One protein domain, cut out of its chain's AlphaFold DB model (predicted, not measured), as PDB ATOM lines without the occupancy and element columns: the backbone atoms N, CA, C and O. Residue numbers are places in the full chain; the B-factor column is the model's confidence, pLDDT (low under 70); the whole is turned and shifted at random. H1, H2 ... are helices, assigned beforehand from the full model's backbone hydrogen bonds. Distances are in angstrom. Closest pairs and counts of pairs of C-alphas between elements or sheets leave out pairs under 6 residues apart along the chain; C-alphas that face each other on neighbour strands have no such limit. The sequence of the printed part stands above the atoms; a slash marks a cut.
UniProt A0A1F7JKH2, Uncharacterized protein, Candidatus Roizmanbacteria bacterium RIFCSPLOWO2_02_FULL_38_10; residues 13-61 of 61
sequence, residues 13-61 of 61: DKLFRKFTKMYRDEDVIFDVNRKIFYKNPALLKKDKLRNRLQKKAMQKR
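What this domain is: This is residues 13 to 61 of the 61 residues of an uncharacterized protein of Candidatus Roizmanbacteria bacterium RIFCSPLOWO2_02_FULL_38_10 (UniProt A0A1F7JKH2). Three helices make an open, flat hook: H1 leads into H2 at a corner, then the chain turns back and the longest helix, H3, returns roughly opposite to H2 across an empty gap. The printed part has 49 residues with three named helices, in the order H1, H2, H3, and no named strand; the class is all helix. It is loose, with a radius of gyration of the C-alphas of 13.5 A and spans of 39 by 30 by 9 A.

Where its parts are: H1, residues 13 to 25, starts at C-alpha 13 (6.412, 18.952, -35.664) and is 18.2 A long. H2, residues 28 to 36, is 12.8 A long. H3, residues 41 to 59, is 27.3 A long and ends at C-alpha 59 (-2.841, 40.130, -24.657).

How they stand to each other: H1 and H2 meet only through their link. H3 is apart from both, with no C-alpha within 8 A. Every O i to N i+4 pair is within hydrogen-bond range in H1 and H3; in H2, 4 of 5 are.

The domain as a whole: The two farthest C-alphas, of Asp 13 and Ala 42, are 39.9 A apart. The printed part has no cut, and both links are tight. Mean pLDDT of the printed part is 85.5; residue 61 is under 70.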
ATOM      1  N   ASP A  13       7.525  18.055 -36.012       92.94
ATOM      2  CA  ASP A  13       6.412  18.952 -35.664       92.94
ATOM      3  C   ASP A  13       6.749  19.940 -34.545       92.94
ATOM      4  O   ASP A  13       6.369  21.113 -34.603       92.94
ATOM      5  N   LYS A  14       7.477  19.496 -33.510       91.81
ATOM      6  CA  LYS A  14       7.915  20.387 -32.425       91.81
ATOM      7  C   LYS A  14       8.896  21.433 -32.945       91.81
ATOM      8  O   LYS A  14       8.757  22.607 -32.596       91.81
ATOM      9  N   LEU A  15       9.804  21.033 -33.835       93.12
ATOM     10  CA  LEU A  15      10.744  21.938 -34.492       93.12
ATOM     11  C   LEU A  15      10.008  23.007 -35.314       93.12
ATOM     12  O   LEU A  15      10.270  24.200 -35.153       93.12
ATOM     13  N   PHE A  16       9.029  22.600 -36.129       93.06
ATOM     14  CA  PHE A  16       8.221  23.527 -36.925       93.06
ATOM     15  C   PHE A  16       7.396  24.476 -36.062       93.06
ATOM     16  O   PHE A  16       7.330  25.668 -36.364       93.06
ATOM     17  N   ARG A  17       6.799  23.998 -34.964       93.06
ATOM     18  CA  ARG A  17       6.079  24.875 -34.024       93.06
ATOM     19  C   ARG A  17       7.010  25.902 -33.391       93.06
ATOM     20  O   ARG A  17       6.643  27.074 -33.300       93.06
ATOM     21  N   LYS A  18       8.217  25.488 -32.997       92.38
ATOM     22  CA  LYS A  18       9.238  26.374 -32.427       92.38
ATOM     23  C   LYS A  18       9.674  27.435 -33.439       92.38
ATOM     24  O   LYS A  18       9.660  28.619 -33.111       92.38
ATOM     25  N   PHE A  19       9.977  27.027 -34.672       93.50
ATOM     26  CA  PHE A  19      10.276  27.944 -35.772       93.50
ATOM     27  C   PHE A  19       9.125  28.921 -36.022       93.50
ATOM     28  O   PHE A  19       9.341  30.125 -36.015       93.50
ATOM     29  N   THR A  20       7.899  28.419 -36.179       92.44
ATOM     30  CA  THR A  20       6.711  29.236 -36.481       92.44
ATOM     31  C   THR A  20       6.458  30.277 -35.395       92.44
ATOM     32  O   THR A  20       6.113  31.418 -35.706       92.44
ATOM     33  N   LYS A  21       6.658  29.905 -34.123       91.00
ATOM     34  CA  LYS A  21       6.566  30.837 -32.998       91.00
ATOM     35  C   LYS A  21       7.616  31.944 -33.119       91.00
ATOM     36  O   LYS A  21       7.241  33.106 -33.190       91.00
ATOM     37  N   MET A  22       8.897  31.587 -33.247       90.62
ATOM     38  CA  MET A  22       9.983  32.573 -33.377       90.62
ATOM     39  C   MET A  22       9.818  33.461 -34.618       90.62
ATOM     40  O   MET A  22      10.051  34.661 -34.557       90.62
ATOM     41  N   TYR A  23       9.357  32.894 -35.732       91.12
ATOM     42  CA  TYR A  23       9.099  33.614 -36.976       91.12
ATOM     43  C   TYR A  23       8.010  34.683 -36.833       91.12
ATOM     44  O   TYR A  23       8.140  35.773 -37.395       91.12
ATOM     45  N   ARG A  24       6.952  34.396 -36.060       86.88
ATOM     46  CA  ARG A  24       5.914  35.383 -35.726       86.88
ATOM     47  C   ARG A  24       6.384  36.402 -34.695       86.88
ATOM     48  O   ARG A  24       6.068  37.580 -34.846       86.88
ATOM     49  N   ASP A  25       7.096  35.957 -33.663       86.12
ATOM     50  CA  ASP A  25       7.543  36.818 -32.564       86.12
ATOM     51  C   ASP A  25       8.512  37.899 -33.074       86.12
ATOM     52  O   ASP A  25       8.334  39.078 -32.766       86.12
ATOM     53  N   GLU A  26       9.446  37.517 -33.951       85.88
ATOM     54  CA  GLU A  26      10.418  38.415 -34.593       85.88
ATOM     55  C   GLU A  26       9.841  39.214 -35.780       85.88
ATOM     56  O   GLU A  26      10.556  39.985 -36.412       85.88
ATOM     57  N   ASP A  27       8.552  39.043 -36.107       84.75
ATOM     58  CA  ASP A  27       7.836  39.784 -37.163       84.75
ATOM     59  C   ASP A  27       8.583  39.805 -38.520       84.75
ATOM     60  O   ASP A  27       8.587  40.797 -39.253       84.75
ATOM     61  N   VAL A  28       9.231  38.685 -38.873       85.31
ATOM     62  CA  VAL A  28      10.135  38.588 -40.037       85.31
ATOM     63  C   VAL A  28       9.426  38.963 -41.346       85.31
ATOM     64  O   VAL A  28      10.025  39.585 -42.223       85.31
ATOM     65  N   ILE A  29       8.130  38.643 -41.461       82.94
ATOM     66  CA  ILE A  29       7.276  39.041 -42.594       82.94
ATOM     67  C   ILE A  29       7.283  40.559 -42.782       82.94
ATOM     68  O   ILE A  29       7.412  41.037 -43.910       82.94
ATOM     69  N   PHE A  30       7.126  41.327 -41.700       81.50
ATOM     70  CA  PHE A  30       7.067  42.784 -41.772       81.50
ATOM     71  C   PHE A  30       8.371  43.361 -42.324       81.50
ATOM     72  O   PHE A  30       8.346  44.227 -43.201       81.50
ATOM     73  N   ASP A  31       9.509  42.857 -41.851       81.75
ATOM     74  CA  ASP A  31      10.817  43.341 -42.283       81.75
ATOM     75  C   ASP A  31      11.144  42.974 -43.731       81.75
ATOM     76  O   ASP A  31      11.732  43.793 -44.445       81.75
ATOM     77  N   VAL A  32      10.734  41.790 -44.189       83.06
ATOM     78  CA  VAL A  32      10.870  41.392 -45.597       83.06
ATOM     79  C   VAL A  32       9.969  42.262 -46.476       83.06
ATOM     80  O   VAL A  32      10.460  42.907 -47.402       83.06
ATOM     81  N   ASN A  33       8.683  42.385 -46.144       79.56
ATOM     82  CA  ASN A  33       7.725  43.157 -46.941       79.56
ATOM     83  C   ASN A  33       8.062  44.652 -47.006       79.56
ATOM     84  O   ASN A  33       7.832  45.287 -48.033       79.56
ATOM     85  N   ARG A  34       8.658  45.217 -45.947       77.56
ATOM     86  CA  ARG A  34       9.157  46.602 -45.957       77.56
ATOM     87  C   ARG A  34      10.261  46.824 -46.992       77.56
ATOM     88  O   ARG A  34      10.413  47.941 -47.473       77.56
ATOM     89  N   LYS A  35      11.066  45.800 -47.282       78.50
ATOM     90  CA  LYS A  35      12.195  45.900 -48.216       78.50
ATOM     91  C   LYS A  35      11.790  45.695 -49.674       78.50
ATOM     92  O   LYS A  35      12.499  46.183 -50.542       78.50
ATOM     93  N   ILE A  36      10.679  45.002 -49.939       76.25
ATOM     94  CA  ILE A  36      10.235  44.694 -51.310       76.25
ATOM     95  C   ILE A  36       9.682  45.942 -52.013       76.25
ATOM     96  O   ILE A  36       9.942  46.140 -53.195       76.25
ATOM     97  N   PHE A  37       8.965  46.815 -51.296       77.25
ATOM     98  CA  PHE A  37       8.371  48.022 -51.878       77.25
ATOM     99  C   PHE A  37       8.652  49.255 -51.024       77.25
ATOM    100  O   PHE A  37       8.513  49.223 -49.798       77.25
ATOM    101  N   TYR A  38       8.988  50.374 -51.673       79.50
ATOM    102  CA  TYR A  38       9.072  51.655 -50.981       79.50
ATOM    103  C   TYR A  38       7.700  52.021 -50.407       79.50
ATOM    104  O   TYR A  38       6.701  52.101 -51.122       79.50
ATOM    105  N   LYS A  39       7.664  52.277 -49.100       80.62
ATOM    106  CA  LYS A  39       6.477  52.744 -48.390       80.62
ATOM    107  C   LYS A  39       6.795  54.061 -47.710       80.62
ATOM    108  O   LYS A  39       7.779  54.155 -46.979       80.62
ATOM    109  N   ASN A  40       5.932  55.056 -47.916       87.50
ATOM    110  CA  ASN A  40       6.069  56.365 -47.284       87.50
ATOM    111  C   ASN A  40       6.263  56.204 -45.751       87.50
ATOM    112  O   ASN A  40       5.457  55.513 -45.110       87.50
ATOM    113  N   PRO A  41       7.286  56.842 -45.145       84.69
ATOM    114  CA  PRO A  41       7.581  56.736 -43.715       84.69
ATOM    115  C   PRO A  41       6.391  57.016 -42.785       84.69
ATOM    116  O   PRO A  41       6.279  56.388 -41.728       84.69
ATOM    117  N   ALA A  42       5.478  57.917 -43.164       87.06
ATOM    118  CA  ALA A  42       4.285  58.227 -42.373       87.06
ATOM    119  C   ALA A  42       3.326  57.026 -42.281       87.06
ATOM    120  O   ALA A  42       2.845  56.683 -41.197       87.06
ATOM    121  N   LEU A  43       3.114  56.329 -43.401       86.38
ATOM    122  CA  LEU A  43       2.310  55.105 -43.445       86.38
ATOM    123  C   LEU A  43       2.981  53.979 -42.652       86.38
ATOM    124  O   LEU A  43       2.307  53.232 -41.946       86.38
ATOM    125  N   LEU A  44       4.313  53.902 -42.697       84.75
ATOM    126  CA  LEU A  44       5.075  52.923 -41.925       84.75
ATOM    127  C   LEU A  44       4.906  53.119 -40.406       84.75
ATOM    128  O   LEU A  44       4.737  52.147 -39.667       84.75
ATOM    129  N   LYS A  45       4.927  54.374 -39.930       87.44
ATOM    130  CA  LYS A  45       4.684  54.707 -38.515       87.44
ATOM    131  C   LYS A  45       3.264  54.330 -38.085       87.44
ATOM    132  O   LYS A  45       3.093  53.747 -37.013       87.44
ATOM    133  N   LYS A  46       2.266  54.617 -38.929       89.38
ATOM    134  CA  LYS A  46       0.856  54.286 -38.669       89.38
ATOM    135  C   LYS A  46       0.646  52.775 -38.530       89.38
ATOM    136  O   LYS A  46       0.024  52.339 -37.561       89.38
ATOM    137  N   ASP A  47       1.220  51.981 -39.429       86.25
ATOM    138  CA  ASP A  47       1.094  50.519 -39.379       86.25
ATOM    139  C   ASP A  47       1.813  49.907 -38.178       86.25
ATOM    140  O   ASP A  47       1.250  49.049 -37.497       86.25
ATOM    141  N   LYS A  48       3.016  50.394 -37.841       85.56
ATOM    142  CA  LYS A  48       3.716  49.964 -36.621       85.56
ATOM    143  C   LYS A  48       2.881  50.223 -35.366       85.56
ATOM    144  O   LYS A  48       2.793  49.353 -34.498       85.56
ATOM    145  N   LEU A  49       2.264  51.402 -35.265       90.00
ATOM    146  CA  LEU A  49       1.403  51.741 -34.133       90.00
ATOM    147  C   LEU A  49       0.163  50.839 -34.085       90.00
ATOM    148  O   LEU A  49      -0.141  50.286 -33.027       90.00
ATOM    149  N   ARG A  50      -0.505  50.630 -35.227       89.31
ATOM    150  CA  ARG A  50      -1.668  49.736 -35.340       89.31
ATOM    151  C   ARG A  50      -1.331  48.308 -34.899       89.31
ATOM    152  O   ARG A  50      -2.050  47.756 -34.069       89.31
ATOM    153  N   ASN A  51      -0.215  47.751 -35.373       85.69
ATOM    154  CA  ASN A  51       0.239  46.410 -34.989       85.69
ATOM    155  C   ASN A  51       0.538  46.325 -33.486       85.69
ATOM    156  O   ASN A  51       0.169  45.352 -32.828       85.69
ATOM    157  N   ARG A  52       1.157  47.364 -32.907       86.56
ATOM    158  CA  ARG A  52       1.440  47.422 -31.464       86.56
ATOM    159  C   ARG A  52       0.162  47.444 -30.626       86.56
ATOM    160  O   ARG A  52       0.095  46.765 -29.604       86.56
ATOM    161  N   LEU A  53      -0.839  48.213 -31.050       89.75
ATOM    162  CA  LEU A  53      -2.132  48.296 -30.369       89.75
ATOM    163  C   LEU A  53      -2.911  46.981 -30.474       89.75
ATOM    164  O   LEU A  53      -3.442  46.525 -29.465       89.75
ATOM    165  N   GLN A  54      -2.913  46.330 -31.641       87.44
ATOM    166  CA  GLN A  54      -3.526  45.007 -31.805       87.44
ATOM    167  C   GLN A  54      -2.859  43.948 -30.920       87.44
ATOM    168  O   GLN A  54      -3.567  43.228 -30.217       87.44
ATOM    169  N   LYS A  55      -1.516  43.897 -30.875       85.06
ATOM    170  CA  LYS A  55      -0.782  42.982 -29.978       85.06
ATOM    171  C   LYS A  55      -1.165  43.221 -28.508       85.06
ATOM    172  O   LYS A  55      -1.471  42.268 -27.798       85.06
ATOM    173  N   LYS A  56      -1.237  44.486 -28.068       85.69
ATOM    174  CA  LYS A  56      -1.681  44.840 -26.703       85.69
ATOM    175  C   LYS A  56      -3.135  44.452 -26.420       85.69
ATOM    176  O   LYS A  56      -3.431  44.016 -25.315       85.69
ATOM    177  N   ALA A  57      -4.041  44.629 -27.380       89.00
ATOM    178  CA  ALA A  57      -5.451  44.275 -27.215       89.00
ATOM    179  C   ALA A  57      -5.653  42.755 -27.123       89.00
ATOM    180  O   ALA A  57      -6.464  42.294 -26.327       89.00
ATOM    181  N   MET A  58      -4.887  41.982 -27.898       84.31
ATOM    182  CA  MET A  58      -4.944  40.520 -27.885       84.31
ATOM    183  C   MET A  58      -4.383  39.917 -26.590       84.31
ATOM    184  O   MET A  58      -4.887  38.898 -26.153       84.31
ATOM    185  N   GLN A  59      -3.394  40.557 -25.956       81.44
ATOM    186  CA  GLN A  59      -2.841  40.130 -24.657       81.44
ATOM    187  C   GLN A  59      -3.762  40.404 -23.459       81.44
ATOM    188  O   GLN A  59      -3.531  39.865 -22.384       81.44
ATOM    189  N   LYS A  60      -4.758  41.285 -23.612       75.62
ATOM    190  CA  LYS A  60      -5.734  41.605 -22.557       75.62
ATOM    191  C   LYS A  60      -6.959  40.681 -22.558       75.62
ATOM    192  O   LYS A  60      -7.784  40.809 -21.659       75.62
ATOM    193  N   ARG A  61      -7.108  39.842 -23.582       58.25
ATOM    194  CA  ARG A  61      -8.164  38.832 -23.714       58.25
ATOM    195  C   ARG A  61      -7.632  37.481 -23.273       58.25
ATOM    196  O   ARG A  61      -8.452  36.715 -22.734       58.25
TER     197      ARG A  61